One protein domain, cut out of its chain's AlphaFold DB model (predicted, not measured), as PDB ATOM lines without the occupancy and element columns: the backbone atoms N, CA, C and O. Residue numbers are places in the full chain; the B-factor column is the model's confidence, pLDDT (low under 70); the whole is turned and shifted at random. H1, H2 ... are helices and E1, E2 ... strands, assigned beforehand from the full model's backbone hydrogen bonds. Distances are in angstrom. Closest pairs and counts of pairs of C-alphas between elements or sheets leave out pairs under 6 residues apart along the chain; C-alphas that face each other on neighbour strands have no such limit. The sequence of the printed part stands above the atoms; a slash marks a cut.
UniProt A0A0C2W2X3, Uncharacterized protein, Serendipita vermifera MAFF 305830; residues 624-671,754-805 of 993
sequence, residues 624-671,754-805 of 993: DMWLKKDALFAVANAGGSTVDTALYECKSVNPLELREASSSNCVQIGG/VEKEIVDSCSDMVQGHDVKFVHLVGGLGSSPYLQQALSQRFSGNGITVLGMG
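AT A GLANCE: This is residues 624 to 671 and 754 to 805 of the 993 residues of an uncharacterized protein of Serendipita vermifera MAFF 305830 (UniProt A0A0C2W2X3). One twisted sheet of six strands has two helices side by side over one face, H1 over E1 and E2 and H2 over E5 and E6, while its other face bears no named helix. At one end of the longest axis the far part of the hairpin of E2 and E3 reaches away from the helices, with E2 bending by 66 degrees at residue 650. The printed part has 100 residues, with two named helices and six named strands in the order E1, E2, E3, E4, H1, E5, H2, E6, and its class is mixed, helices and strands. The sheet is branched and mixed: E1 is antiparallel to E2 and parallel to E5, E2 is antiparallel to E3 and E4, and E5 is parallel to E6. The whole is compact, with a radius of gyration of the C-alphas of 12.9 A and spans of 36 by 27 by 25 A.

IN THESE COORDINATES: E1, residues 632 to 638, begins at C-alpha 632 (168.202, 162.842, 165.073) and is 19.5 A long. E2, residues 643 to 653, is 26.9 A long. E3 is residues 656 to 660, 13.6 A, and E4 is residues 665 to 667, 6.7 A. After the cut H1, residues 754 to 766, begins at C-alpha 754 (179.092, 182.359, 151.817) and is 18.9 A long. E5 is residues 773 to 777, 12.6 A, and H2 is residues 784 to 795, 15.8 A. E6, residues 800 to 803, is 9.6 A long and ends at C-alpha 803 (171.338, 179.279, 167.113).

HOW THE PARTS SIT: E1, E2 and E3 form a meander, each strand the antiparallel neighbour of the one before; N 635 and O 646 are 2.8 A apart, N 651 and O 657 2.8 A. E3 and E4 lie on one side of E2, E1 on the other side; N 665 and O 645 are 2.8 A apart. E5 is parallel to E1, with N 636 and O 775 at 2.8 A, and E6 to E5, with N 802 and O 774 at 2.8 A. E5, H2 and E6 form a strand-helix-strand unit, two parallel strands with a helix between, its crossover right-handed. H1 is on the sheet at a height of 8.5 A, only just along E2 at 29.8 degrees on the local plane. H2, on the same face, has a height of 8.9 A. H1, with residues 755 to 759 alone, touches H2, the closest C-alphas being those of Val 759 and Leu 790, 6.2 A apart. Their steep tilt is 36 degrees, only just past shallow, the same way. In H1 and H2 every O i to N i+4 pair is within hydrogen-bond range.

THE WHOLE: The two C-alphas farthest apart, those of Asn 654 and Val 754, are 38.0 A apart. Residues 672 to 753 are not printed, and C-alphas 671 and 754 are 8.2 A apart across the cut. Of the links that are printed whole, none is long. The mean pLDDT of the printed part is 87.1; residues 624 to 625, 655 and 804 to 805 are under 70.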
ATOM      1  N   ASP A 624     167.184 169.251 177.205       61.81
ATOM      2  CA  ASP A 624     165.925 168.761 177.778       61.81
ATOM      3  C   ASP A 624     164.702 168.952 176.857       61.81
ATOM      4  O   ASP A 624     163.753 168.166 176.910       61.81
ATOM      5  N   MET A 625     164.720 169.967 175.988       62.69
ATOM      6  CA  MET A 625     163.617 170.272 175.073       62.69
ATOM      7  C   MET A 625     163.639 169.442 173.786       62.69
ATOM      8  O   MET A 625     162.576 169.145 173.235       62.69
ATOM      9  N   TRP A 626     164.824 169.082 173.288       75.06
ATOM     10  CA  TRP A 626     164.989 168.524 171.941       75.06
ATOM     11  C   TRP A 626     165.668 167.148 171.904       75.06
ATOM     12  O   TRP A 626     165.403 166.368 170.989       75.06
ATOM     13  N   LEU A 627     166.490 166.812 172.901       80.50
ATOM     14  CA  LEU A 627     167.243 165.563 172.951       80.50
ATOM     15  C   LEU A 627     166.416 164.463 173.620       80.50
ATOM     16  O   LEU A 627     166.078 164.519 174.803       80.50
ATOM     17  N   LYS A 628     166.099 163.425 172.852       84.12
ATOM     18  CA  LYS A 628     165.410 162.215 173.315       84.12
ATOM     19  C   LYS A 628     166.098 161.001 172.717       84.12
ATOM     20  O   LYS A 628     166.834 161.125 171.742       84.12
ATOM     21  N   LYS A 629     165.827 159.822 173.273       86.31
ATOM     22  CA  LYS A 629     166.234 158.574 172.632       86.31
ATOM     23  C   LYS A 629     165.700 158.526 171.191       86.31
ATOM     24  O   LYS A 629     164.559 158.912 170.949       86.31
ATOM     25  N   ASP A 630     166.559 158.081 170.287       88.12
ATOM     26  CA  ASP A 630     166.400 158.002 168.835       88.12
ATOM     27  C   ASP A 630     166.200 159.370 168.148       88.12
ATOM     28  O   ASP A 630     165.873 159.441 166.965       88.12
ATOM     29  N   ALA A 631     166.416 160.485 168.864       89.62
ATOM     30  CA  ALA A 631     166.378 161.813 168.263       89.62
ATOM     31  C   ALA A 631     167.558 162.005 167.307       89.62
ATOM     32  O   ALA A 631     168.712 161.748 167.666       89.62
ATOM     33  N   LEU A 632     167.247 162.523 166.120       92.62
ATOM     34  CA  LEU A 632     168.202 162.842 165.073       92.62
ATOM     35  C   LEU A 632     168.349 164.364 164.949       92.62
ATOM     36  O   LEU A 632     167.367 165.083 164.723       92.62
ATOM     37  N   PHE A 633     169.572 164.857 165.108       92.62
ATOM     38  CA  PHE A 633     169.873 166.285 165.091       92.62
ATOM     39  C   PHE A 633     171.193 166.558 164.375       92.62
ATOM     40  O   PHE A 633     172.142 165.779 164.468       92.62
ATOM     41  N   ALA A 634     171.254 167.675 163.658       93.06
ATOM     42  CA  ALA A 634     172.473 168.116 163.000       93.06
ATOM     43  C   ALA A 634     173.191 169.168 163.849       93.06
ATOM     44  O   ALA A 634     172.552 170.019 164.468       93.06
ATOM     45  N   VAL A 635     174.517 169.145 163.833       91.81
ATOM     46  CA  VAL A 635     175.374 170.225 164.329       91.81
ATOM     47  C   VAL A 635     176.068 170.840 163.124       91.81
ATOM     48  O   VAL A 635     176.729 170.133 162.370       91.81
ATOM     49  N   ALA A 636     175.914 172.148 162.941       93.00
ATOM     50  CA  ALA A 636     176.555 172.940 161.902       93.00
ATOM     51  C   ALA A 636     177.481 173.968 162.559       93.00
ATOM     52  O   ALA A 636     177.030 175.016 163.023       93.00
ATOM     53  N   ASN A 637     178.776 173.663 162.631       91.62
ATOM     54  CA  ASN A 637     179.783 174.582 163.144       91.62
ATOM     55  C   ASN A 637     180.255 175.507 162.019       91.62
ATOM     56  O   ASN A 637     181.091 175.132 161.206       91.62
ATOM     57  N   ALA A 638     179.687 176.711 161.964       91.69
ATOM     58  CA  ALA A 638     180.078 177.762 161.040       91.69
ATOM     59  C   ALA A 638     181.236 178.584 161.636       91.69
ATOM     60  O   ALA A 638     181.042 179.549 162.388       91.69
ATOM     61  N   GLY A 639     182.458 178.174 161.301       89.12
ATOM     62  CA  GLY A 639     183.700 178.723 161.820       89.12
ATOM     63  C   GLY A 639     184.291 179.878 161.004       89.12
ATOM     64  O   GLY A 639     183.626 180.603 160.256       89.12
ATOM     65  N   GLY A 640     185.598 180.083 161.194       89.62
ATOM     66  CA  GLY A 640     186.366 181.131 160.518       89.62
ATOM     67  C   GLY A 640     186.651 180.802 159.054       89.62
ATOM     68  O   GLY A 640     186.354 181.621 158.189       89.62
ATOM     69  N   SER A 641     187.211 179.621 158.777       90.94
ATOM     70  CA  SER A 641     187.578 179.167 157.423       90.94
ATOM     71  C   SER A 641     186.828 177.932 156.926       90.94
ATOM     72  O   SER A 641     186.961 177.609 155.745       90.94
ATOM     73  N   THR A 642     186.097 177.243 157.798       92.00
ATOM     74  CA  THR A 642     185.344 176.027 157.478       92.00
ATOM     75  C   THR A 642     183.937 176.099 158.051       92.00
ATOM     76  O   THR A 642     183.695 176.787 159.051       92.00
ATOM     77  N   VAL A 643     183.023 175.372 157.408       91.94
ATOM     78  CA  VAL A 643     181.755 174.978 158.012       91.94
ATOM     79  C   VAL A 643     181.696 173.464 158.078       91.94
ATOM     80  O   VAL A 643     181.741 172.782 157.051       91.94
ATOM     81  N   ASP A 644     181.601 172.963 159.303       91.62
ATOM     82  CA  ASP A 644     181.649 171.548 159.640       91.62
ATOM     83  C   ASP A 644     180.258 171.077 160.067       91.62
ATOM     84  O   ASP A 644     179.728 171.504 161.098       91.62
ATOM     85  N   THR A 645     179.645 170.212 159.260       91.88
ATOM     86  CA  THR A 645     178.305 169.677 159.507       91.88
ATOM     87  C   THR A 645     178.375 168.191 159.839       91.88
ATOM     88  O   THR A 645     179.048 167.408 159.169       91.88
ATOM     89  N   ALA A 646     177.674 167.784 160.891       90.81
ATOM     90  CA  ALA A 646     177.586 166.390 161.308       90.81
ATOM     91  C   ALA A 646     176.171 166.064 161.784       90.81
ATOM     92  O   ALA A 646     175.496 166.915 162.369       90.81
ATOM     93  N   LEU A 647     175.737 164.831 161.534       93.12
ATOM     94  CA  LEU A 647     174.429 164.330 161.929       93.12
ATOM     95  C   LEU A 647     174.586 163.309 163.051       93.12
ATOM     96  O   LEU A 647     175.290 162.312 162.885       93.12
ATOM     97  N   TYR A 648     173.911 163.544 164.172       92.19
ATOM     98  CA  TYR A 648     173.979 162.694 165.354       92.19
ATOM     99  C   TYR A 648     172.621 162.087 165.678       92.19
ATOM    100  O   TYR A 648     171.589 162.756 165.636       92.19
ATOM    101  N   GLU A 649     172.653 160.818 166.062       92.00
ATOM    102  CA  GLU A 649     171.533 160.086 166.631       92.00
ATOM    103  C   GLU A 649     171.794 159.833 168.118       92.00
ATOM    104  O   GLU A 649     172.841 159.304 168.503       92.00
ATOM    105  N   CYS A 650     170.837 160.190 168.972       90.19
ATOM    106  CA  CYS A 650     170.915 159.923 170.403       90.19
ATOM    107  C   CYS A 650     170.419 158.509 170.723       90.19
ATOM    108  O   CYS A 650     169.227 158.240 170.651       90.19
ATOM    109  N   LYS A 651     171.305 157.595 171.123       87.31
ATOM    110  CA  LYS A 651     170.930 156.216 171.492       87.31
ATOM    111  C   LYS A 651     170.468 156.082 172.936       87.31
ATOM    112  O   LYS A 651     169.597 155.263 173.241       87.31
ATOM    113  N   SER A 652     171.015 156.910 173.814       82.62
ATOM    114  CA  SER A 652     170.626 157.000 175.215       82.62
ATOM    115  C   SER A 652     170.838 158.426 175.705       82.62
ATOM    116  O   SER A 652     171.774 159.093 175.280       82.62
ATOM    117  N   VAL A 653     169.966 158.901 176.595       76.62
ATOM    118  CA  VAL A 653     170.089 160.220 177.243       76.62
ATOM    119  C   VAL A 653     170.719 160.135 178.637       76.62
ATOM    120  O   VAL A 653     171.149 161.154 179.169       76.62
ATOM    121  N   ASN A 654     170.771 158.940 179.242       71.00
ATOM    122  CA  ASN A 654     171.408 158.712 180.540       71.00
ATOM    123  C   ASN A 654     171.848 157.234 180.716       71.00
ATOM    124  O   ASN A 654     170.983 156.388 180.954       71.00
ATOM    125  N   PRO A 655     173.155 156.914 180.619       69.94
ATOM    126  CA  PRO A 655     174.232 157.822 180.216       69.94
ATOM    127  C   PRO A 655     173.997 158.341 178.793       69.94
ATOM    128  O   PRO A 655     173.319 157.690 177.998       69.94
ATOM    129  N   LEU A 656     174.486 159.545 178.499       76.06
ATOM    130  CA  LEU A 656     174.340 160.128 177.170       76.06
ATOM    131  C   LEU A 656     175.235 159.383 176.176       76.06
ATOM    132  O   LEU A 656     176.454 159.408 176.313       76.06
ATOM    133  N   GLU A 657     174.617 158.784 175.163       82.25
ATOM    134  CA  GLU A 657     175.290 158.075 174.078       82.25
ATOM    135  C   GLU A 657     174.793 158.606 172.735       82.25
ATOM    136  O   GLU A 657     173.594 158.573 172.431       82.25
ATOM    137  N   LEU A 658     175.727 159.085 171.922       86.56
ATOM    138  CA  LEU A 658     175.500 159.615 170.588       86.56
ATOM    139  C   LEU A 658     176.242 158.753 169.564       86.56
ATOM    140  O   LEU A 658     177.335 158.252 169.823       86.56
ATOM    141  N   ARG A 659     175.665 158.605 168.374       88.19
ATOM    142  CA  ARG A 659     176.324 157.985 167.218       88.19
ATOM    143  C   ARG A 659     176.204 158.918 166.027       88.19
ATOM    144  O   ARG A 659     175.165 159.553 165.858       88.19
ATOM    145  N   GLU A 660     177.241 159.010 165.202       87.94
ATOM    146  CA  GLU A 660     177.078 159.642 163.893       87.94
ATOM    147  C   GLU A 660     176.094 158.813 163.059       87.94
ATOM    148  O   GLU A 660     176.213 157.591 162.976       87.94
ATOM    149  N   ALA A 661     175.107 159.476 162.465       87.81
ATOM    150  CA  ALA A 661     174.112 158.828 161.614       87.81
ATOM    151  C   ALA A 661     174.549 158.762 160.142       87.81
ATOM    152  O   ALA A 661     174.005 157.981 159.362       87.81
ATOM    153  N   SER A 662     175.520 159.589 159.753       85.00
ATOM    154  CA  SER A 662     176.088 159.658 158.408       85.00
ATOM    155  C   SER A 662     177.498 160.257 158.452       85.00
ATOM    156  O   SER A 662     177.921 160.815 159.468       85.00
ATOM    157  N   SER A 663     178.250 160.133 157.352       82.19
ATOM    158  CA  SER A 663     179.556 160.789 157.226       82.19
ATOM    159  C   SER A 663     179.407 162.307 157.331       82.19
ATOM    160  O   SER A 663     178.662 162.910 156.560       82.19
ATOM    161  N   SER A 664     180.160 162.926 158.244       87.00
ATOM    162  CA  SER A 664     180.216 164.386 158.361       87.00
ATOM    163  C   SER A 664     180.743 165.057 157.088       87.00
ATOM    164  O   SER A 664     181.504 164.468 156.312       87.00
ATOM    165  N   ASN A 665     180.341 166.309 156.887       86.88
ATOM    166  CA  ASN A 665     180.754 167.149 155.773       86.88
ATOM    167  C   ASN A 665     181.565 168.347 156.291       86.88
ATOM    168  O   ASN A 665     181.406 168.796 157.426       86.88
ATOM    169  N   CYS A 666     182.470 168.847 155.456       89.12
ATOM    170  CA  CYS A 666     183.311 169.997 155.757       89.12
ATOM    171  C   CYS A 666     183.535 170.783 154.472       89.12
ATOM    172  O   CYS A 666     184.156 170.286 153.528       89.12
ATOM    173  N   VAL A 667     183.028 172.010 154.442       89.75
ATOM    174  CA  VAL A 667     183.184 172.919 153.304       89.75
ATOM    175  C   VAL A 667     184.142 174.046 153.666       89.75
ATOM    176  O   VAL A 667     184.116 174.575 154.779       89.75
ATOM    177  N   GLN A 668     184.999 174.430 152.720       90.94
ATOM    178  CA  GLN A 668     185.972 175.507 152.897       90.94
ATOM    179  C   GLN A 668     185.302 176.874 152.670       90.94
ATOM    180  O   GLN A 668     185.489 177.553 151.663       90.94
ATOM    181  N   ILE A 669     184.461 177.266 153.620       90.62
ATOM    182  CA  ILE A 669     183.771 178.553 153.629       90.62
ATOM    183  C   ILE A 669     183.577 179.001 155.079       90.62
ATOM    184  O   ILE A 669     183.483 178.174 155.978       90.62
ATOM    185  N   GLY A 670     183.539 180.306 155.343       90.81
ATOM    186  CA  GLY A 670     183.361 180.803 156.706       90.81
ATOM    187  C   GLY A 670     183.514 182.311 156.834       90.81
ATOM    188  O   GLY A 670     183.530 183.049 155.846       90.81
ATOM    189  N   GLY A 671     183.651 182.780 158.073       92.06
ATOM    190  CA  GLY A 671     183.698 184.205 158.393       92.06
ATOM    191  C   GLY A 671     184.809 185.000 157.696       92.06
ATOM    192  O   GLY A 671     184.607 186.189 157.461       92.06
ATOM    193  N   VAL A 754     178.772 183.146 150.619       90.94
ATOM    194  CA  VAL A 754     179.092 182.359 151.817       90.94
ATOM    195  C   VAL A 754     177.833 181.717 152.400       90.94
ATOM    196  O   VAL A 754     177.832 180.530 152.699       90.94
ATOM    197  N   GLU A 755     176.750 182.486 152.516       93.56
ATOM    198  CA  GLU A 755     175.444 182.012 152.988       93.56
ATOM    199  C   GLU A 755     174.958 180.812 152.171       93.56
ATOM    200  O   GLU A 755     174.590 179.791 152.749       93.56
ATOM    201  N   LYS A 756     175.003 180.915 150.837       92.19
ATOM    202  CA  LYS A 756     174.543 179.856 149.937       92.19
ATOM    203  C   LYS A 756     175.280 178.537 150.186       92.19
ATOM    204  O   LYS A 756     174.629 177.518 150.373       92.19
ATOM    205  N   GLU A 757     176.611 178.554 150.233       90.88
ATOM    206  CA  GLU A 757     177.414 177.340 150.458       90.88
ATOM    207  C   GLU A 757     177.125 176.697 151.826       90.88
ATOM    208  O   GLU A 757     177.070 175.473 151.951       90.88
ATOM    209  N   ILE A 758     176.882 177.512 152.859       92.62
ATOM    210  CA  ILE A 758     176.516 177.017 154.194       92.62
ATOM    211  C   ILE A 758     175.129 176.369 154.174       92.62
ATOM    212  O   ILE A 758     174.939 175.288 154.736       92.62
ATOM    213  N   VAL A 759     174.161 177.018 153.524       93.62
ATOM    214  CA  VAL A 759     172.792 176.512 153.380       93.62
ATOM    215  C   VAL A 759     172.762 175.209 152.583       93.62
ATOM    216  O   VAL A 759     172.047 174.284 152.976       93.62
ATOM    217  N   ASP A 760     173.544 175.115 151.508       91.81
ATOM    218  CA  ASP A 760     173.659 173.910 150.685       91.81
ATOM    219  C   ASP A 760     174.290 172.766 151.494       91.81
ATOM    220  O   ASP A 760     173.682 171.705 151.615       91.81
ATOM    221  N   SER A 761     175.411 173.011 152.188       90.44
ATOM    222  CA  SER A 761     176.052 172.009 153.060       90.44
ATOM    223  C   SER A 761     175.118 171.485 154.160       90.44
ATOM    224  O   SER A 761     175.069 170.282 154.427       90.44
ATOM    225  N   CYS A 762     174.333 172.369 154.789       92.75
ATOM    226  CA  CYS A 762     173.335 171.956 155.776       92.75
ATOM    227  C   CYS A 762     172.180 171.180 155.131       92.75
ATOM    228  O   CYS A 762     171.677 170.236 155.732       92.75
ATOM    229  N   SER A 763     171.747 171.577 153.929       92.75
ATOM    230  CA  SER A 763     170.661 170.914 153.196       92.75
ATOM    231  C   SER A 763     171.048 169.489 152.807       92.75
ATOM    232  O   SER A 763     170.259 168.576 153.039       92.75
ATOM    233  N   ASP A 764     172.263 169.300 152.293       89.62
ATOM    234  CA  ASP A 764     172.804 167.993 151.916       89.62
ATOM    235  C   ASP A 764     172.897 167.060 153.132       89.62
ATOM    236  O   ASP A 764     172.544 165.886 153.044       89.62
ATOM    237  N   MET A 765     173.309 167.589 154.292       90.00
ATOM    238  CA  MET A 765     173.442 166.815 155.532       90.00
ATOM    239  C   MET A 765     172.102 166.286 156.061       90.00
ATOM    240  O   MET A 765     172.037 165.184 156.602       90.00
ATOM    241  N   VAL A 766     171.024 167.069 155.940       91.94
ATOM    242  CA  VAL A 766     169.695 166.675 156.446       91.94
ATOM    243  C   VAL A 766     168.853 165.937 155.403       91.94
ATOM    244  O   VAL A 766     167.794 165.399 155.730       91.94
ATOM    245  N   GLN A 767     169.284 165.909 154.140       90.00
ATOM    246  CA  GLN A 767     168.526 165.295 153.058       90.00
ATOM    247  C   GLN A 767     168.355 163.785 153.285       90.00
ATOM    248  O   GLN A 767     169.313 163.057 153.505       90.00
ATOM    249  N   GLY A 768     167.113 163.298 153.187       86.19
ATOM    250  CA  GLY A 768     166.799 161.873 153.359       86.19
ATOM    251  C   GLY A 768     166.723 161.403 154.816       86.19
ATOM    252  O   GLY A 768     166.481 160.222 155.055       86.19
ATOM    253  N   HIS A 769     166.867 162.315 155.778       88.56
ATOM    254  CA  HIS A 769     166.839 162.033 157.208       88.56
ATOM    255  C   HIS A 769     165.675 162.766 157.895       88.56
ATOM    256  O   HIS A 769     165.364 163.906 157.551       88.56
ATOM    257  N   ASP A 770     165.036 162.142 158.894       89.94
ATOM    258  CA  ASP A 770     163.981 162.790 159.696       89.94
ATOM    259  C   ASP A 770     164.584 163.664 160.809       89.94
ATOM    260  O   ASP A 770     164.478 163.379 162.001       89.94
ATOM    261  N   VAL A 771     165.287 164.720 160.404       91.88
ATOM    262  CA  VAL A 771     165.928 165.670 161.319       91.88
ATOM    263  C   VAL A 771     164.887 166.650 161.847       91.88
ATOM    264  O   VAL A 771     164.107 167.205 161.077       91.88
ATOM    265  N   LYS A 772     164.879 166.905 163.160       88.50
ATOM    266  CA  LYS A 772     164.001 167.928 163.768       88.50
ATOM    267  C   LYS A 772     164.737 169.199 164.169       88.50
ATOM    268  O   LYS A 772     164.129 170.268 164.200       88.50
ATOM    269  N   PHE A 773     166.034 169.091 164.444       89.81
ATOM    270  CA  PHE A 773     166.836 170.185 164.980       89.81
ATOM    271  C   PHE A 773     168.168 170.314 164.245       89.81
ATOM    272  O   PHE A 773     168.866 169.323 164.027       89.81
ATOM    273  N   VAL A 774     168.519 171.548 163.884       91.88
ATOM    274  CA  VAL A 774     169.842 171.925 163.370       91.88
ATOM    275  C   VAL A 774     170.444 172.932 164.340       91.88
ATOM    276  O   VAL A 774     169.945 174.049 164.471       91.88
ATOM    277  N   HIS A 775     171.513 172.542 165.022       89.44
ATOM    278  CA  HIS A 775     172.250 173.398 165.940       89.44
ATOM    279  C   HIS A 775     173.318 174.166 165.182       89.44
ATOM    280  O   HIS A 775     174.290 173.582 164.709       89.44
ATOM    281  N   LEU A 776     173.127 175.477 165.068       89.88
ATOM    282  CA  LEU A 776     174.087 176.360 164.426       89.88
ATOM    283  C   LEU A 776     175.015 176.953 165.488       89.88
ATOM    284  O   LEU A 776     174.583 177.701 166.364       89.88
ATOM    285  N   VAL A 777     176.291 176.601 165.384       86.12
ATOM    286  CA  VAL A 777     177.363 176.940 166.330       86.12
ATOM    287  C   VAL A 777     178.554 177.534 165.572       86.12
ATOM    288  O   VAL A 777     178.550 177.600 164.343       86.12
ATOM    289  N   GLY A 778     179.580 177.976 166.288       80.69
ATOM    290  CA  GLY A 778     180.768 178.610 165.730       80.69
ATOM    291  C   GLY A 778     180.639 180.131 165.624       80.69
ATOM    292  O   GLY A 778     179.556 180.713 165.700       80.69
ATOM    293  N   GLY A 779     181.777 180.803 165.423       81.00
ATOM    294  CA  GLY A 779     181.835 182.268 165.422       81.00
ATOM    295  C   GLY A 779     180.886 182.917 164.406       81.00
ATOM    296  O   GLY A 779     180.233 183.908 164.731       81.00
ATOM    297  N   LEU A 780     180.754 182.335 163.207       88.12
ATOM    298  CA  LEU A 780     179.801 182.790 162.191       88.12
ATOM    299  C   LEU A 780     178.380 182.259 162.443       88.12
ATOM    300  O   LEU A 780     177.419 182.920 162.056       88.12
ATOM    301  N   GLY A 781     178.221 181.128 163.133       87.06
ATOM    302  CA  GLY A 781     176.913 180.573 163.499       87.06
ATOM    303  C   GLY A 781     176.077 181.492 164.397       87.06
ATOM    304  O   GLY A 781     174.847 181.456 164.385       87.06
ATOM    305  N   SER A 782     176.733 182.403 165.111       81.31
ATOM    306  CA  SER A 782     176.078 183.461 165.887       81.31
ATOM    307  C   SER A 782     175.551 184.646 165.051       81.31
ATOM    308  O   SER A 782     174.949 185.568 165.603       81.31
ATOM    309  N   SER A 783     175.785 184.659 163.732       88.06
ATOM    310  CA  SER A 783     175.319 185.723 162.836       88.06
ATOM    311  C   SER A 783     173.787 185.713 162.728       88.06
ATOM    312  O   SER A 783     173.230 184.721 162.245       88.06
ATOM    313  N   PRO A 784     173.094 186.815 163.087       89.12
ATOM    314  CA  PRO A 784     171.641 186.909 162.939       89.12
ATOM    315  C   PRO A 784     171.184 186.685 161.494       89.12
ATOM    316  O   PRO A 784     170.203 185.986 161.252       89.12
ATOM    317  N   TYR A 785     171.937 187.228 160.533       92.25
ATOM    318  CA  TYR A 785     171.673 187.066 159.108       92.25
ATOM    319  C   TYR A 785     171.739 185.591 158.663       92.25
ATOM    320  O   TYR A 785     170.814 185.104 158.012       92.25
ATOM    321  N   LEU A 786     172.773 184.843 159.074       92.69
ATOM    322  CA  LEU A 786     172.889 183.416 158.743       92.69
ATOM    323  C   LEU A 786     171.808 182.567 159.436       92.69
ATOM    324  O   LEU A 786     171.224 181.681 158.812       92.69
ATOM    325  N   GLN A 787     171.511 182.853 160.708       91.25
ATOM    326  CA  GLN A 787     170.439 182.179 161.449       91.25
ATOM    327  C   GLN A 787     169.083 182.368 160.766       91.25
ATOM    328  O   GLN A 787     168.321 181.407 160.629       91.25
ATOM    329  N   GLN A 788     168.791 183.584 160.298       91.19
ATOM    330  CA  GLN A 788     167.570 183.882 159.560       91.19
ATOM    331  C   GLN A 788     167.511 183.116 158.233       91.19
ATOM    332  O   GLN A 788     166.478 182.511 157.945       91.19
ATOM    333  N   ALA A 789     168.601 183.093 157.461       93.06
ATOM    334  CA  ALA A 789     168.665 182.382 156.183       93.06
ATOM    335  C   ALA A 789     168.399 180.873 156.342       93.06
ATOM    336  O   ALA A 789     167.537 180.310 155.662       93.06
ATOM    337  N   LEU A 790     169.068 180.221 157.300       93.06
ATOM    338  CA  LEU A 790     168.854 178.800 157.593       93.06
ATOM    339  C   LEU A 790     167.443 178.536 158.135       93.06
ATOM    340  O   LEU A 790     166.783 177.592 157.700       93.06
ATOM    341  N   SER A 791     166.937 179.388 159.032       92.19
ATOM    342  CA  SER A 791     165.572 179.254 159.565       92.19
ATOM    343  C   SER A 791     164.526 179.354 158.455       92.19
ATOM    344  O   SER A 791     163.602 178.545 158.398       92.19
ATOM    345  N   GLN A 792     164.684 180.303 157.529       91.19
ATOM    346  CA  GLN A 792     163.808 180.435 156.365       91.19
ATOM    347  C   GLN A 792     163.875 179.193 155.475       91.19
ATOM    348  O   GLN A 792     162.827 178.648 155.127       91.19
ATOM    349  N   ARG A 793     165.084 178.697 155.176       93.19
ATOM    350  CA  ARG A 793     165.293 177.496 154.354       93.19
ATOM    351  C   ARG A 793     164.591 176.257 154.912       93.19
ATOM    352  O   ARG A 793     164.070 175.460 154.130       93.19
ATOM    353  N   PHE A 794     164.623 176.090 156.231       91.31
ATOM    354  CA  PHE A 794     164.221 174.861 156.914       91.31
ATOM    355  C   PHE A 794     162.823 174.902 157.543       91.31
ATOM    356  O   PHE A 794     162.234 173.843 157.764       91.31
ATOM    357  N   SER A 795     162.245 176.092 157.743       82.31
ATOM    358  CA  SER A 795     160.900 176.273 158.314       82.31
ATOM    359  C   SER A 795     159.807 175.469 157.595       82.31
ATOM    360  O   SER A 795     158.950 174.876 158.248       82.31
ATOM    361  N   GLY A 796     159.866 175.372 156.262       81.50
ATOM    362  CA  GLY A 796     158.916 174.593 155.455       81.50
ATOM    363  C   GLY A 796     159.023 173.070 155.619       81.50
ATOM    364  O   GLY A 796     158.089 172.360 155.262       81.50
ATOM    365  N   ASN A 797     160.124 172.572 156.191       83.19
ATOM    366  CA  ASN A 797     160.404 171.144 156.363       83.19
ATOM    367  C   ASN A 797     160.173 170.660 157.808       83.19
ATOM    368  O   ASN A 797     160.486 169.516 158.128       83.19
ATOM    369  N   GLY A 798     159.663 171.520 158.699       84.19
ATOM    370  CA  GLY A 798     159.480 171.187 160.117       84.19
ATOM    371  C   GLY A 798     160.790 171.046 160.905       84.19
ATOM    372  O   GLY A 798     160.783 170.476 161.995       84.19
ATOM    373  N   ILE A 799     161.900 171.557 160.365       91.06
ATOM    374  CA  ILE A 799     163.211 171.584 161.017       91.06
ATOM    375  C   ILE A 799     163.362 172.916 161.757       91.06
ATOM    376  O   ILE A 799     163.214 173.989 161.169       91.06
ATOM    377  N   THR A 800     163.699 172.845 163.042       88.88
ATOM    378  CA  THR A 800     163.986 174.021 163.871       88.88
ATOM    379  C   THR A 800     165.486 174.288 163.896       88.88
ATOM    380  O   THR A 800     166.271 173.427 164.292       88.88
ATOM    381  N   VAL A 801     165.891 175.497 163.505       88.75
ATOM    382  CA  VAL A 801     167.282 175.945 163.629       88.75
ATOM    383  C   VAL A 801     167.472 176.572 165.005       88.75
ATOM    384  O   VAL A 801     166.797 177.539 165.355       88.75
ATOM    385  N   LEU A 802     168.389 176.013 165.786       83.31
ATOM    386  CA  LEU A 802     168.738 176.479 167.121       83.31
ATOM    387  C   LEU A 802     170.117 177.137 167.058       83.31
ATOM    388  O   LEU A 802     171.142 176.457 167.042       83.31
ATOM    389  N   GLY A 803     170.130 178.466 166.983       71.19
ATOM    390  CA  GLY A 803     171.338 179.279 167.113       71.19
ATOM    391  C   GLY A 803     171.516 179.803 168.538       71.19
ATOM    392  O   GLY A 803     170.547 179.929 169.289       71.19
ATOM    393  N   MET A 804     172.753 180.128 168.906       62.72
ATOM    394  CA  MET A 804     173.062 180.813 170.167       62.72
ATOM    395  C   MET A 804     172.869 182.329 170.010       62.72
ATOM    396  O   MET A 804     173.165 182.902 168.954       62.72
ATOM    397  N   GLY A 805     172.372 182.996 171.055       54.19
ATOM    398  CA  GLY A 805     172.226 184.453 171.057       54.19
ATOM    399  C   GLY A 805     173.569 185.181 171.212       54.19
ATOM    400  O   GLY A 805     174.525 184.646 171.766       54.19
TER     401      GLY A 805